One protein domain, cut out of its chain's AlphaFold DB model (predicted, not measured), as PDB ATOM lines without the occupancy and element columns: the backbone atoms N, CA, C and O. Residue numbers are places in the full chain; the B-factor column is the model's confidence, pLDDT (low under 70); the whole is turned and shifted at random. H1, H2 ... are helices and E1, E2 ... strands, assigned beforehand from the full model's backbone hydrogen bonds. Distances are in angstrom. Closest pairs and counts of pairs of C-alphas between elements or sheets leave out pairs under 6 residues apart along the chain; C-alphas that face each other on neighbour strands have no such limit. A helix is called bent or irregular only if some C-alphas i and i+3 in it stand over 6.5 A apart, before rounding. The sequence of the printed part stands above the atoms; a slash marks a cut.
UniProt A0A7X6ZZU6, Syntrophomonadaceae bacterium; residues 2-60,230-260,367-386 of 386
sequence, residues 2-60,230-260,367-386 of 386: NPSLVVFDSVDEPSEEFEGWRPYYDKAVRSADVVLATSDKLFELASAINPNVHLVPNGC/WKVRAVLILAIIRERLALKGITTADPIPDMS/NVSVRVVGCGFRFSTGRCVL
ATOM      1  N   ASN A   2     332.340 307.207 251.693       80.94
ATOM      2  CA  ASN A   2     331.230 306.241 251.622       80.94
ATOM      3  C   ASN A   2     331.525 305.053 252.562       80.94
ATOM      4  O   ASN A   2     332.162 304.099 252.115       80.94
ATOM      5  N   PRO A   3     331.181 305.150 253.860       87.31
ATOM      6  CA  PRO A   3     331.512 304.114 254.830       87.31
ATOM      7  C   PRO A   3     330.687 302.844 254.598       87.31
ATOM      8  O   PRO A   3     329.542 302.898 254.154       87.31
ATOM      9  N   SER A   4     331.262 301.697 254.948       88.19
ATOM     10  CA  SER A   4     330.572 300.402 254.959       88.19
ATOM     11  C   SER A   4     329.469 300.353 256.024       88.19
ATOM     12  O   SER A   4     328.422 299.739 255.808       88.19
ATOM     13  N   LEU A   5     329.694 301.022 257.159       91.25
ATOM     14  CA  LEU A   5     328.752 301.124 258.271       91.25
ATOM     15  C   LEU A   5     328.897 302.477 258.977       91.25
ATOM     16  O   LEU A   5     330.019 302.918 259.228       91.25
ATOM     17  N   VAL A   6     327.780 303.108 259.324       94.00
ATOM     18  CA  VAL A   6     327.721 304.282 260.200       94.00
ATOM     19  C   VAL A   6     327.130 303.871 261.544       94.00
ATOM     20  O   VAL A   6     325.982 303.443 261.603       94.00
ATOM     21  N   VAL A   7     327.896 304.021 262.620       95.94
ATOM     22  CA  VAL A   7     327.422 303.805 263.995       95.94
ATOM     23  C   VAL A   7     327.262 305.166 264.655       95.94
ATOM     24  O   VAL A   7     328.215 305.940 264.637       95.94
ATOM     25  N   PHE A   8     326.094 305.469 265.217       96.75
ATOM     26  CA  PHE A   8     325.906 306.650 266.057       96.75
ATOM     27  C   PHE A   8     325.930 306.266 267.535       96.75
ATOM     28  O   PHE A   8     325.152 305.416 267.943       96.75
ATOM     29  N   ASP A   9     326.815 306.866 268.327       95.56
ATOM     30  CA  ASP A   9     326.916 306.597 269.768       95.56
ATOM     31  C   ASP A   9     326.285 307.749 270.565       95.56
ATOM     32  O   ASP A   9     326.857 308.839 270.690       95.56
ATOM     33  N   SER A  10     325.051 307.517 271.021       95.19
ATOM     34  CA  SER A  10     324.213 308.454 271.763       95.19
ATOM     35  C   SER A  10     324.560 308.377 273.247       95.19
ATOM     36  O   SER A  10     324.016 307.547 273.977       95.19
ATOM     37  N   VAL A  11     325.464 309.260 273.674       92.44
ATOM     38  CA  VAL A  11     326.038 309.244 275.029       92.44
ATOM     39  C   VAL A  11     325.456 310.257 276.001       92.44
ATOM     40  O   VAL A  11     325.385 309.958 277.188       92.44
ATOM     41  N   ASP A  12     325.020 311.410 275.498       91.44
ATOM     42  CA  ASP A  12     324.417 312.479 276.287       91.44
ATOM     43  C   ASP A  12     323.168 312.991 275.563       91.44
ATOM     44  O   ASP A  12     323.104 313.013 274.326       91.44
ATOM     45  N   GLU A  13     322.170 313.420 276.334       92.25
ATOM     46  CA  GLU A  13     321.001 314.092 275.774       92.25
ATOM     47  C   GLU A  13     321.421 315.478 275.254       92.25
ATOM     48  O   GLU A  13     322.090 316.211 275.984       92.25
ATOM     49  N   PRO A  14     321.026 315.888 274.032       92.06
ATOM     50  CA  PRO A  14     321.373 317.190 273.462       92.06
ATOM     51  C   PRO A  14     320.543 318.327 274.089       92.06
ATOM     52  O   PRO A  14     319.774 319.020 273.417       92.06
ATOM     53  N   SER A  15     320.677 318.497 275.400       92.19
ATOM     54  CA  SER A  15     319.997 319.484 276.231       92.19
ATOM     55  C   SER A  15     320.994 320.138 277.190       92.19
ATOM     56  O   SER A  15     322.093 319.624 277.390       92.19
ATOM     57  N   GLU A  16     320.629 321.296 277.742       90.88
ATOM     58  CA  GLU A  16     321.450 322.046 278.703       90.88
ATOM     59  C   GLU A  16     322.887 322.279 278.195       90.88
ATOM     60  O   GLU A  16     323.076 322.948 277.178       90.88
ATOM     61  N   GLU A  17     323.903 321.717 278.858       88.31
ATOM     62  CA  GLU A  17     325.314 321.855 278.472       88.31
ATOM     63  C   GLU A  17     325.579 321.391 277.028       88.31
ATOM     64  O   GLU A  17     326.464 321.910 276.344       88.31
ATOM     65  N   PHE A  18     324.775 320.443 276.541       89.44
ATOM     66  CA  PHE A  18     324.883 319.859 275.208       89.44
ATOM     67  C   PHE A  18     323.778 320.334 274.253       89.44
ATOM     68  O   PHE A  18     323.603 319.764 273.173       89.44
ATOM     69  N   GLU A  19     323.051 321.412 274.582       91.94
ATOM     70  CA  GLU A  19     321.965 321.945 273.742       91.94
ATOM     71  C   GLU A  19     322.430 322.278 272.314       91.94
ATOM     72  O   GLU A  19     321.679 322.109 271.347       91.94
ATOM     73  N   GLY A  20     323.694 322.676 272.147       90.62
ATOM     74  CA  GLY A  20     324.288 322.946 270.834       90.62
ATOM     75  C   GLY A  20     324.230 321.760 269.857       90.62
ATOM     76  O   GLY A  20     324.347 321.961 268.649       90.62
ATOM     77  N   TRP A  21     324.023 320.532 270.344       90.88
ATOM     78  CA  TRP A  21     323.909 319.328 269.516       90.88
ATOM     79  C   TRP A  21     322.486 319.077 269.005       90.88
ATOM     80  O   TRP A  21     322.312 318.350 268.022       90.88
ATOM     81  N   ARG A  22     321.468 319.700 269.617       92.44
ATOM     82  CA  ARG A  22     320.045 319.445 269.325       92.44
ATOM     83  C   ARG A  22     319.693 319.547 267.837       92.44
ATOM     84  O   ARG A  22     319.012 318.646 267.350       92.44
ATOM     85  N   PRO A  23     320.174 320.549 267.068       94.81
ATOM     86  CA  PRO A  23     319.852 320.660 265.642       94.81
ATOM     87  C   PRO A  23     320.378 319.503 264.780       94.81
ATOM     88  O   PRO A  23     319.919 319.317 263.652       94.81
ATOM     89  N   TYR A  24     321.358 318.747 265.278       94.06
ATOM     90  CA  TYR A  24     322.035 317.687 264.535       94.06
ATOM     91  C   TYR A  24     321.609 316.282 264.964       94.06
ATOM     92  O   TYR A  24     321.841 315.340 264.205       94.06
ATOM     93  N   TYR A  25     320.981 316.138 266.135       94.69
ATOM     94  CA  TYR A  25     320.668 314.842 266.735       94.69
ATOM     95  C   TYR A  25     319.760 313.977 265.851       94.69
ATOM     96  O   TYR A  25     320.168 312.880 265.481       94.69
ATOM     97  N   ASP A  26     318.593 314.484 265.415       95.94
ATOM     98  CA  ASP A  26     317.673 313.715 264.549       95.94
ATOM     99  C   ASP A  26     318.381 313.228 263.284       95.94
ATOM    100  O   ASP A  26     318.330 312.046 262.946       95.94
ATOM    101  N   LYS A  27     319.120 314.124 262.619       95.56
ATOM    102  CA  LYS A  27     319.855 313.785 261.402       95.56
ATOM    103  C   LYS A  27     320.915 312.717 261.668       95.56
ATOM    104  O   LYS A  27     321.046 311.803 260.858       95.56
ATOM    105  N   ALA A  28     321.671 312.834 262.759       95.50
ATOM    106  CA  ALA A  28     322.701 311.869 263.125       95.50
ATOM    107  C   ALA A  28     322.087 310.485 263.374       95.50
ATOM    108  O   ALA A  28     322.464 309.533 262.690       95.50
ATOM    109  N   VAL A  29     321.075 310.412 264.244       97.56
ATOM    110  CA  VAL A  29     320.350 309.184 264.594       97.56
ATOM    111  C   VAL A  29     319.712 308.549 263.357       97.56
ATOM    112  O   VAL A  29     319.941 307.375 263.083       97.56
ATOM    113  N   ARG A  30     318.979 309.317 262.545       97.56
ATOM    114  CA  ARG A  30     318.299 308.829 261.331       97.56
ATOM    115  C   ARG A  30     319.262 308.336 260.251       97.56
ATOM    116  O   ARG A  30     318.910 307.455 259.475       97.56
ATOM    117  N   SER A  31     320.453 308.928 260.165       95.25
ATOM    118  CA  SER A  31     321.454 308.576 259.147       95.25
ATOM    119  C   SER A  31     322.334 307.379 259.511       95.25
ATOM    120  O   SER A  31     323.092 306.911 258.660       95.25
ATOM    121  N   ALA A  32     322.272 306.906 260.757       96.69
ATOM    122  CA  ALA A  32     323.097 305.809 261.232       96.69
ATOM    123  C   ALA A  32     322.536 304.443 260.810       96.69
ATOM    124  O   ALA A  32     321.327 304.217 260.807       96.69
ATOM    125  N   ASP A  33     323.425 303.505 260.489       96.19
ATOM    126  CA  ASP A  33     323.058 302.105 260.270       96.19
ATOM    127  C   ASP A  33     322.773 301.368 261.587       96.19
ATOM    128  O   ASP A  33     322.012 300.397 261.567       96.19
ATOM    129  N   VAL A  34     323.422 301.812 262.672       97.44
ATOM    130  CA  VAL A  34     323.311 301.336 264.059       97.44
ATOM    131  C   VAL A  34     323.362 302.545 264.979       97.44
ATOM    132  O   VAL A  34     324.218 303.412 264.800       97.44
ATOM    133  N   VAL A  35     322.513 302.579 265.998       98.38
ATOM    134  CA  VAL A  35     322.608 303.539 267.098       98.38
ATOM    135  C   VAL A  35     322.892 302.788 268.392       98.38
ATOM    136  O   VAL A  35     322.221 301.810 268.708       98.38
ATOM    137  N   LEU A  36     323.884 303.239 269.146       98.44
ATOM    138  CA  LEU A  36     324.153 302.796 270.507       98.44
ATOM    139  C   LEU A  36     323.609 303.860 271.458       98.44
ATOM    140  O   LEU A  36     323.752 305.051 271.185       98.44
ATOM    141  N   ALA A  37     322.973 303.447 272.546       98.19
ATOM    142  CA  ALA A  37     322.473 304.347 273.577       98.19
ATOM    143  C   ALA A  37     322.994 303.917 274.947       98.19
ATOM    144  O   ALA A  37     322.940 302.734 275.279       98.19
ATOM    145  N   THR A  38     323.483 304.866 275.743       97.38
ATOM    146  CA  THR A  38     324.111 304.568 277.043       97.38
ATOM    147  C   THR A  38     323.123 304.465 278.206       97.38
ATOM    148  O   THR A  38     323.504 303.987 279.274       97.38
ATOM    149  N   SER A  39     321.868 304.875 278.026       97.81
ATOM    150  CA  SER A  39     320.813 304.839 279.046       97.81
ATOM    151  C   SER A  39     319.451 304.522 278.440       97.81
ATOM    152  O   SER A  39     319.259 304.667 277.229       97.81
ATOM    153  N   ASP A  40     318.493 304.133 279.284       98.06
ATOM    154  CA  ASP A  40     317.129 303.813 278.841       98.06
ATOM    155  C   ASP A  40     316.470 305.025 278.171       98.06
ATOM    156  O   ASP A  40     315.906 304.908 277.087       98.06
ATOM    157  N   LYS A  41     316.632 306.223 278.749       97.44
ATOM    158  CA  LYS A  41     316.087 307.466 278.182       97.44
ATOM    159  C   LYS A  41     316.651 307.748 276.787       97.44
ATOM    160  O   LYS A  41     315.902 308.086 275.873       97.44
ATOM    161  N   LEU A  42     317.961 307.582 276.588       97.69
ATOM    162  CA  LEU A  42     318.576 307.758 275.266       97.69
ATOM    163  C   LEU A  42     318.152 306.662 274.287       97.69
ATOM    164  O   LEU A  42     317.984 306.938 273.100       97.69
ATOM    165  N   PHE A  43     317.956 305.437 274.775       98.44
ATOM    166  CA  PHE A  43     317.459 304.327 273.973       98.44
ATOM    167  C   PHE A  43     316.041 304.607 273.468       98.44
ATOM    168  O   PHE A  43     315.784 304.454 272.274       98.44
ATOM    169  N   GLU A  44     315.144 305.076 274.333       98.00
ATOM    170  CA  GLU A  44     313.774 305.454 273.975       98.00
ATOM    171  C   GLU A  44     313.748 306.609 272.964       98.00
ATOM    172  O   GLU A  44     313.112 306.496 271.912       98.00
ATOM    173  N   LEU A  45     314.502 307.684 273.232       95.94
ATOM    174  CA  LEU A  45     314.613 308.842 272.336       95.94
ATOM    175  C   LEU A  45     315.122 308.447 270.944       95.94
ATOM    176  O   LEU A  45     314.558 308.865 269.931       95.94
ATOM    177  N   ALA A  46     316.171 307.625 270.876       97.69
ATOM    178  CA  ALA A  46     316.728 307.171 269.608       97.69
ATOM    179  C   ALA A  46     315.807 306.174 268.884       97.69
ATOM    180  O   ALA A  46     315.704 306.231 267.655       97.69
ATOM    181  N   SER A  47     315.111 305.295 269.616       98.25
ATOM    182  CA  SER A  47     314.206 304.274 269.052       98.25
ATOM    183  C   SER A  47     312.975 304.876 268.384       98.25
ATOM    184  O   SER A  47     312.426 304.293 267.451       98.25
ATOM    185  N   ALA A  48     312.575 306.084 268.790       97.62
ATOM    186  CA  ALA A  48     311.541 306.848 268.096       97.62
ATOM    187  C   ALA A  48     311.970 307.322 266.687       97.62
ATOM    188  O   ALA A  48     311.124 307.722 265.885       97.62
ATOM    189  N   ILE A  49     313.272 307.299 266.372       98.06
ATOM    190  CA  ILE A  49     313.849 307.866 265.143       98.06
ATOM    191  C   ILE A  49     314.484 306.784 264.257       98.06
ATOM    192  O   ILE A  49     314.324 306.832 263.034       98.06
ATOM    193  N   ASN A  50     315.216 305.831 264.844       98.19
ATOM    194  CA  ASN A  50     315.938 304.774 264.135       98.19
ATOM    195  C   ASN A  50     315.458 303.381 264.594       98.19
ATOM    196  O   ASN A  50     315.351 303.148 265.793       98.19
ATOM    197  N   PRO A  51     315.193 302.432 263.677       96.88
ATOM    198  CA  PRO A  51     314.756 301.081 264.039       96.88
ATOM    199  C   PRO A  51     315.883 300.146 264.519       96.88
ATOM    200  O   PRO A  51     315.604 299.019 264.915       96.88
ATOM    201  N   ASN A  52     317.155 300.550 264.431       97.50
ATOM    202  CA  ASN A  52     318.319 299.751 264.821       97.50
ATOM    203  C   ASN A  52     319.080 300.441 265.960       97.50
ATOM    204  O   ASN A  52     320.166 300.990 265.774       97.50
ATOM    205  N   VAL A  53     318.462 300.449 267.138       98.44
ATOM    206  CA  VAL A  53     319.020 301.037 268.357       98.44
ATOM    207  C   VAL A  53     319.335 299.912 269.334       98.44
ATOM    208  O   VAL A  53     318.541 298.989 269.502       98.44
ATOM    209  N   HIS A  54     320.491 299.989 269.982       98.19
ATOM    210  CA  HIS A  54     320.941 299.025 270.977       98.19
ATOM    211  C   HIS A  54     321.312 299.751 272.270       98.19
ATOM    212  O   HIS A  54     322.124 300.677 272.259       98.19
ATOM    213  N   LEU A  55     320.739 299.310 273.390       97.94
ATOM    214  CA  LEU A  55     321.142 299.778 274.712       97.94
ATOM    215  C   LEU A  55     322.501 299.159 275.062       97.94
ATOM    216  O   LEU A  55     322.616 297.950 275.264       97.94
ATOM    217  N   VAL A  56     323.531 299.995 275.127       97.25
ATOM    218  CA  VAL A  56     324.887 299.631 275.540       97.25
ATOM    219  C   VAL A  56     325.323 300.636 276.603       97.25
ATOM    220  O   VAL A  56     325.871 301.684 276.260       97.25
ATOM    221  N   PRO A  57     325.072 300.352 277.895       95.81
ATOM    222  CA  PRO A  57     325.417 301.284 278.957       95.81
ATOM    223  C   PRO A  57     326.921 301.529 279.039       95.81
ATOM    224  O   PRO A  57     327.725 300.733 278.541       95.81
ATOM    225  N   ASN A  58     327.321 302.598 279.728       96.88
ATOM    226  CA  ASN A  58     328.737 302.840 279.974       96.88
ATOM    227  C   ASN A  58     329.363 301.692 280.787       96.88
ATOM    228  O   ASN A  58     328.680 300.823 281.349       96.88
ATOM    229  N   GLY A  59     330.692 301.684 280.803       94.69
ATOM    230  CA  GLY A  59     331.487 300.795 281.633       94.69
ATOM    231  C   GLY A  59     332.659 301.515 282.281       94.69
ATOM    232  O   GLY A  59     332.728 302.745 282.288       94.69
ATOM    233  N   CYS A  60     333.593 300.736 282.816       94.56
ATOM    234  CA  CYS A  60     334.861 301.233 283.345       94.56
ATOM    235  C   CYS A  60     336.040 300.357 282.899       94.56
ATOM    236  O   CYS A  60     335.855 299.246 282.390       94.56
ATOM    237  N   TRP A 230     334.592 298.092 280.084       92.94
ATOM    238  CA  TRP A 230     334.753 298.527 278.691       92.94
ATOM    239  C   TRP A 230     335.102 297.377 277.746       92.94
ATOM    240  O   TRP A 230     334.660 297.376 276.599       92.94
ATOM    241  N   LYS A 231     335.823 296.362 278.235       87.69
ATOM    242  CA  LYS A 231     336.106 295.140 277.477       87.69
ATOM    243  C   LYS A 231     334.822 294.396 277.107       87.69
ATOM    244  O   LYS A 231     334.640 294.042 275.943       87.69
ATOM    245  N   VAL A 232     333.910 294.205 278.064       88.75
ATOM    246  CA  VAL A 232     332.608 293.567 277.809       88.75
ATOM    247  C   VAL A 232     331.760 294.419 276.859       88.75
ATOM    248  O   VAL A 232     331.187 293.884 275.908       88.75
ATOM    249  N   ARG A 233     331.735 295.750 277.043       91.44
ATOM    250  CA  ARG A 233     331.023 296.665 276.126       91.44
ATOM    251  C   ARG A 233     331.564 296.593 274.706       91.44
ATOM    252  O   ARG A 233     330.785 296.493 273.765       91.44
ATOM    253  N   ALA A 234     332.885 296.579 274.544       90.25
ATOM    254  CA  ALA A 234     333.521 296.468 273.241       90.25
ATOM    255  C   ALA A 234     333.132 295.160 272.540       90.25
ATOM    256  O   ALA A 234     332.758 295.195 271.372       90.25
ATOM    257  N   VAL A 235     333.143 294.020 273.242       86.06
ATOM    258  CA  VAL A 235     332.710 292.732 272.669       86.06
ATOM    259  C   VAL A 235     331.262 292.800 272.173       86.06
ATOM    260  O   VAL A 235     330.991 292.375 271.048       86.06
ATOM    261  N   LEU A 236     330.353 293.380 272.963       88.88
ATOM    262  CA  LEU A 236     328.952 293.568 272.572       88.88
ATOM    263  C   LEU A 236     328.817 294.464 271.330       88.88
ATOM    264  O   LEU A 236     328.159 294.086 270.363       88.88
ATOM    265  N   ILE A 237     329.486 295.620 271.319       92.81
ATOM    266  CA  ILE A 237     329.466 296.563 270.190       92.81
ATOM    267  C   ILE A 237     330.011 295.906 268.918       92.81
ATOM    268  O   ILE A 237     329.437 296.053 267.839       92.81
ATOM    269  N   LEU A 238     331.099 295.144 269.027       88.75
ATOM    270  CA  LEU A 238     331.692 294.436 267.895       88.75
ATOM    271  C   LEU A 238     330.762 293.347 267.348       88.75
ATOM    272  O   LEU A 238     330.722 293.150 266.133       88.75
ATOM    273  N   ALA A 239     330.003 292.661 268.207       87.38
ATOM    274  CA  ALA A 239     328.985 291.706 267.772       87.38
ATOM    275  C   ALA A 239     327.869 292.401 266.972       87.38
ATOM    276  O   ALA A 239     327.575 291.969 265.857       87.38
ATOM    277  N   ILE A 240     327.348 293.527 267.476       92.44
ATOM    278  CA  ILE A 240     326.332 294.348 266.792       92.44
ATOM    279  C   ILE A 240     326.846 294.826 265.423       92.44
ATOM    280  O   ILE A 240     326.164 294.700 264.404       92.44
ATOM    281  N   ILE A 241     328.084 295.329 265.366       90.56
ATOM    282  CA  ILE A 241     328.716 295.781 264.117       90.56
ATOM    283  C   ILE A 241     328.837 294.629 263.111       90.56
ATOM    284  O   ILE A 241     328.512 294.810 261.936       90.56
ATOM    285  N   ARG A 242     329.296 293.448 263.548       88.75
ATOM    286  CA  ARG A 242     329.446 292.263 262.684       88.75
ATOM    287  C   ARG A 242     328.105 291.801 262.124       88.75
ATOM    288  O   ARG A 242     328.011 291.565 260.922       88.75
ATOM    289  N   GLU A 243     327.081 291.716 262.969       91.31
ATOM    290  CA  GLU A 243     325.724 291.361 262.554       91.31
ATOM    291  C   GLU A 243     325.206 292.343 261.497       91.31
ATOM    292  O   GLU A 243     324.749 291.936 260.424       91.31
ATOM    293  N   ARG A 244     325.363 293.652 261.736       93.00
ATOM    294  CA  ARG A 244     324.880 294.668 260.800       93.00
ATOM    295  C   ARG A 244     325.639 294.672 259.475       93.00
ATOM    296  O   ARG A 244     325.019 294.829 258.424       93.00
ATOM    297  N   LEU A 245     326.958 294.474 259.496       90.69
ATOM    298  CA  LEU A 245     327.764 294.320 258.279       90.69
ATOM    299  C   LEU A 245     327.328 293.091 257.467       90.69
ATOM    300  O   LEU A 245     327.163 293.202 256.251       90.69
ATOM    301  N   ALA A 246     327.072 291.958 258.131       90.19
ATOM    302  CA  ALA A 246     326.601 290.738 257.479       90.19
ATOM    303  C   ALA A 246     325.239 290.945 256.796       90.19
ATOM    304  O   ALA A 246     325.079 290.576 255.632       90.19
ATOM    305  N   LEU A 247     324.294 291.623 257.460       91.88
ATOM    306  CA  LEU A 247     322.997 291.991 256.872       91.88
ATOM    307  C   LEU A 247     323.127 292.929 255.660       91.88
ATOM    308  O   LEU A 247     322.290 292.894 254.762       91.88
ATOM    309  N   LYS A 248     324.192 293.739 255.594       89.44
ATOM    310  CA  LYS A 248     324.528 294.573 254.426       89.44
ATOM    311  C   LYS A 248     325.285 293.806 253.328       89.44
ATOM    312  O   LYS A 248     325.713 294.417 252.351       89.44
ATOM    313  N   GLY A 249     325.467 292.489 253.473       89.81
ATOM    314  CA  GLY A 249     326.200 291.645 252.525       89.81
ATOM    315  C   GLY A 249     327.722 291.831 252.569       89.81
ATOM    316  O   GLY A 249     328.416 291.455 251.625       89.81
ATOM    317  N   ILE A 250     328.253 292.427 253.641       84.06
ATOM    318  CA  ILE A 250     329.681 292.709 253.815       84.06
ATOM    319  C   ILE A 250     330.277 291.638 254.733       84.06
ATOM    320  O   ILE A 250     330.155 291.714 255.952       84.06
ATOM    321  N   THR A 251     330.922 290.628 254.145       69.25
ATOM    322  CA  THR A 251     331.453 289.453 254.868       69.25
ATOM    323  C   THR A 251     332.966 289.479 255.093       69.25
ATOM    324  O   THR A 251     333.473 288.723 255.916       69.25
ATOM    325  N   THR A 252     333.702 290.349 254.395       58.28
ATOM    326  CA  THR A 252     335.160 290.489 254.542       58.28
ATOM    327  C   THR A 252     335.492 291.748 255.329       58.28
ATOM    328  O   THR A 252     335.844 292.762 254.734       58.28
ATOM    329  N   ALA A 253     335.353 291.710 256.650       54.09
ATOM    330  CA  ALA A 253     336.104 292.625 257.502       54.09
ATOM    331  C   ALA A 253     337.448 291.957 257.813       54.09
ATOM    332  O   ALA A 253     337.472 290.755 258.088       54.09
ATOM    333  N   ASP A 254     338.552 292.709 257.779       51.22
ATOM    334  CA  ASP A 254     339.763 292.274 258.479       51.22
ATOM    335  C   ASP A 254     339.363 291.869 259.906       51.22
ATOM    336  O   ASP A 254     338.450 292.489 260.472       51.22
ATOM    337  N   PRO A 255     339.964 290.813 260.481       52.88
ATOM    338  CA  PRO A 255     339.584 290.362 261.806       52.88
ATOM    339  C   PRO A 255     339.690 291.542 262.767       52.88
ATOM    340  O   PRO A 255     340.768 292.081 263.011       52.88
ATOM    341  N   ILE A 256     338.534 291.963 263.285       52.03
ATOM    342  CA  ILE A 256     338.454 292.854 264.438       52.03
ATOM    343  C   ILE A 256     339.408 292.272 265.490       52.03
ATOM    344  O   ILE A 256     339.299 291.063 265.735       52.03
ATOM    345  N   PRO A 257     340.313 293.082 266.077       51.78
ATOM    346  CA  PRO A 257     341.300 292.607 267.033       51.78
ATOM    347  C   PRO A 257     340.662 291.669 268.048       51.78
ATOM    348  O   PRO A 257     339.600 291.967 268.602       51.78
ATOM    349  N   ASP A 258     341.290 290.517 268.252       49.88
ATOM    350  CA  ASP A 258     340.838 289.582 269.264       49.88
ATOM    351  C   ASP A 258     341.093 290.184 270.651       49.88
ATOM    352  O   ASP A 258     342.192 290.113 271.199       49.88
ATOM    353  N   MET A 259     340.051 290.795 271.214       54.81
ATOM    354  CA  MET A 259     340.083 291.384 272.552       54.81
ATOM    355  C   MET A 259     340.147 290.316 273.657       54.81
ATOM    356  O   MET A 259     340.230 290.666 274.836       54.81
ATOM    357  N   SER A 260     340.099 289.018 273.325       48.75
ATOM    358  CA  SER A 260     340.291 287.947 274.305       48.75
ATOM    359  C   SER A 260     341.732 287.888 274.827       48.75
ATOM    360  O   SER A 260     341.926 287.475 275.970       48.75
ATOM    361  N   ASN A 367     338.885 297.339 252.086       41.34
ATOM    362  CA  ASN A 367     338.911 297.810 253.464       41.34
ATOM    363  C   ASN A 367     337.482 298.166 253.879       41.34
ATOM    364  O   ASN A 367     336.893 299.117 253.355       41.34
ATOM    365  N   VAL A 368     336.915 297.401 254.811       44.22
ATOM    366  CA  VAL A 368     335.667 297.772 255.486       44.22
ATOM    367  C   VAL A 368     335.938 299.030 256.297       44.22
ATOM    368  O   VAL A 368     336.818 299.050 257.152       44.22
ATOM    369  N   SER A 369     335.193 300.098 256.019       43.50
ATOM    370  CA  SER A 369     335.295 301.344 256.781       43.50
ATOM    371  C   SER A 369     334.058 301.498 257.653       43.50
ATOM    372  O   SER A 369     332.963 301.768 257.163       43.50
ATOM    373  N   VAL A 370     334.230 301.299 258.956       46.31
ATOM    374  CA  VAL A 370     333.211 301.642 259.948       46.31
ATOM    375  C   VAL A 370     333.469 303.075 260.387       46.31
ATOM    376  O   VAL A 370     334.558 303.398 260.858       46.31
ATOM    377  N   ARG A 371     332.478 303.945 260.213       57.03
ATOM    378  CA  ARG A 371     332.499 305.290 260.779       57.03
ATOM    379  C   ARG A 371     331.645 305.282 262.030       57.03
ATOM    380  O   ARG A 371     330.425 305.214 261.935       57.03
ATOM    381  N   VAL A 372     332.284 305.406 263.180       50.62
ATOM    382  CA  VAL A 372     331.575 305.744 264.409       50.62
ATOM    383  C   VAL A 372     331.481 307.265 264.487       50.62
ATOM    384  O   VAL A 372     332.482 307.969 264.354       50.62
ATOM    385  N   VAL A 373     330.268 307.774 264.630       50.28
ATOM    386  CA  VAL A 373     329.963 309.182 264.850       50.28
ATOM    387  C   VAL A 373     329.307 309.265 266.216       50.28
ATOM    388  O   VAL A 373     328.186 308.833 266.395       50.28
ATOM    389  N   GLY A 374     329.991 309.797 267.206       36.78
ATOM    390  CA  GLY A 374     329.419 309.963 268.534       36.78
ATOM    391  C   GLY A 374     330.423 310.651 269.427       36.78
ATOM    392  O   GLY A 374     331.628 310.581 269.178       36.78
ATOM    393  N   CYS A 375     329.937 311.338 270.454       38.19
ATOM    394  CA  CYS A 375     330.801 312.044 271.400       38.19
ATOM    395  C   CYS A 375     331.364 311.117 272.501       38.19
ATOM    396  O   CYS A 375     332.027 311.591 273.423       38.19
ATOM    397  N   GLY A 376     331.118 309.803 272.388       29.52
ATOM    398  CA  GLY A 376     331.281 308.804 273.446       29.52
ATOM    399  C   GLY A 376     332.551 307.970 273.468       29.52
ATOM    400  O   GLY A 376     332.941 307.511 274.540       29.52
ATOM    401  N   PHE A 377     333.260 307.808 272.348       27.00
ATOM    402  CA  PHE A 377     334.544 307.096 272.359       27.00
ATOM    403  C   PHE A 377     335.644 308.000 272.925       27.00
ATOM    404  O   PHE A 377     336.525 308.483 272.216       27.00
ATOM    405  N   ARG A 378     335.599 308.239 274.238       29.23
ATOM    406  CA  ARG A 378     336.726 308.785 274.987       29.23
ATOM    407  C   ARG A 378     337.658 307.646 275.375       29.23
ATOM    408  O   ARG A 378     337.597 307.131 276.484       29.23
ATOM    409  N   PHE A 379     338.631 307.372 274.512       28.50
ATOM    410  CA  PHE A 379     339.971 307.096 275.023       28.50
ATOM    411  C   PHE A 379     340.505 308.418 275.585       28.50
ATOM    412  O   PHE A 379     341.050 309.231 274.841       28.50
ATOM    413  N   SER A 380     340.198 308.692 276.859       26.25
ATOM    414  CA  SER A 380     340.922 309.606 277.763       26.25
ATOM    415  C   SER A 380     341.611 310.837 277.135       26.25
ATOM    416  O   SER A 380     342.759 311.146 277.451       26.25
ATOM    417  N   THR A 381     340.945 311.569 276.247       25.36
ATOM    418  CA  THR A 381     341.450 312.850 275.750       25.36
ATOM    419  C   THR A 381     340.325 313.850 275.746       25.36
ATOM    420  O   THR A 381     339.303 313.707 275.077       25.36
ATOM    421  N   GLY A 382     340.507 314.896 276.545       28.36
ATOM    422  CA  GLY A 382     339.714 316.096 276.411       28.36
ATOM    423  C   GLY A 382     339.988 316.711 275.044       28.36
ATOM    424  O   GLY A 382     341.032 317.328 274.862       28.36
ATOM    425  N   ARG A 383     339.056 316.530 274.103       21.66
ATOM    426  CA  ARG A 383     338.538 317.555 273.179       21.66
ATOM    427  C   ARG A 383     337.552 316.926 272.191       21.66
ATOM    428  O   ARG A 383     337.919 316.074 271.394       21.66
ATOM    429  N   CYS A 384     336.321 317.434 272.200       20.44
ATOM    430  CA  CYS A 384     335.440 317.396 271.036       20.44
ATOM    431  C   CYS A 384     336.015 318.357 269.987       20.44
ATOM    432  O   CYS A 384     336.243 319.529 270.298       20.44
ATOM    433  N   VAL A 385     336.241 317.889 268.760       21.05
ATOM    434  CA  VAL A 385     336.456 318.764 267.601       21.05
ATOM    435  C   VAL A 385     335.455 318.363 266.517       21.05
ATOM    436  O   VAL A 385     335.261 317.175 266.273       21.05
ATOM    437  N   LEU A 386     334.804 319.399 265.978       23.47
ATOM    438  CA  LEU A 386     333.696 319.445 265.014       23.47
ATOM    439  C   LEU A 386     333.864 318.588 263.753       23.47
ATOM    440  O   LEU A 386     334.999 318.524 263.227       23.47
TER     441      LEU A 386
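This is residues 2 to 60, 230 to 260 and 367 to 386 of the 386 residues of a protein of Syntrophomonadaceae bacterium (UniProt A0A7X6ZZU6). A small, twisted sheet of four parallel strands forms the middle layer, with H1 and H2 over one face and the longer H3 over the other. Residues 16 to 20 of H1 stick out, and residues 248 to 260 and 375 to 386 are long stretches without named elements. The 110 printed residues include E1 H1 E2 H2 E3 H3 E4 along the chain, of mixed class, with sheet order E3 E2 E1 E4. The whole is compact, radius of gyration of the C-alphas 14.1 A, spanning 41 by 28 by 27 A.

E1, residues 5 to 10, begins at C-alpha 5 (328.752, 301.124, 258.271) and is 16.0 A long. H1, residues 16 to 31, 23.7 A, has a kink of 61 degrees near residue 24 and is irregular, C-alphas 17 and 20 being 7.8 A apart. E2 is residues 34 to 37, H2 40 to 47 and E3 53 to 55. H3, residues 230 to 247, is 25.6 A long; E4, residues 370 to 374, ends at C-alpha 374 (329.419, 309.963, 268.534).

N 36 and O 8 are 2.8 A apart, N 371 and O 5 2.8 A, and N 54 and O 35 2.8 A, within hydrogen-bond range. E1, H1, E2 and E2, H2, E3 are strand-helix-strand units, parallel neighbour strands joined through a helix, with right-handed crossovers. The closest C-alphas of H1 and E1 are Val 29 and Phe 8, 6.3 A; of H2 and E3, Ser 47 and Val 53, 5.8 A; of H3 and E1, Leu 245 and Leu 5, 6.9 A. H3 is apart from H1 and H2. In H2 and H3 every O i to N i+4 pair is within range; H1 has 5 of 12, and 9 of 13 O i to N i+3 pairs.

Residues 61 to 229 and 261 to 366 are not printed, the C-alpha gaps being 5.4 A and 23.1 A. The links printed whole are tight. Mean pLDDT of the printed part is 79.3; residues 251 to 260 and 367 to 386 are under 70.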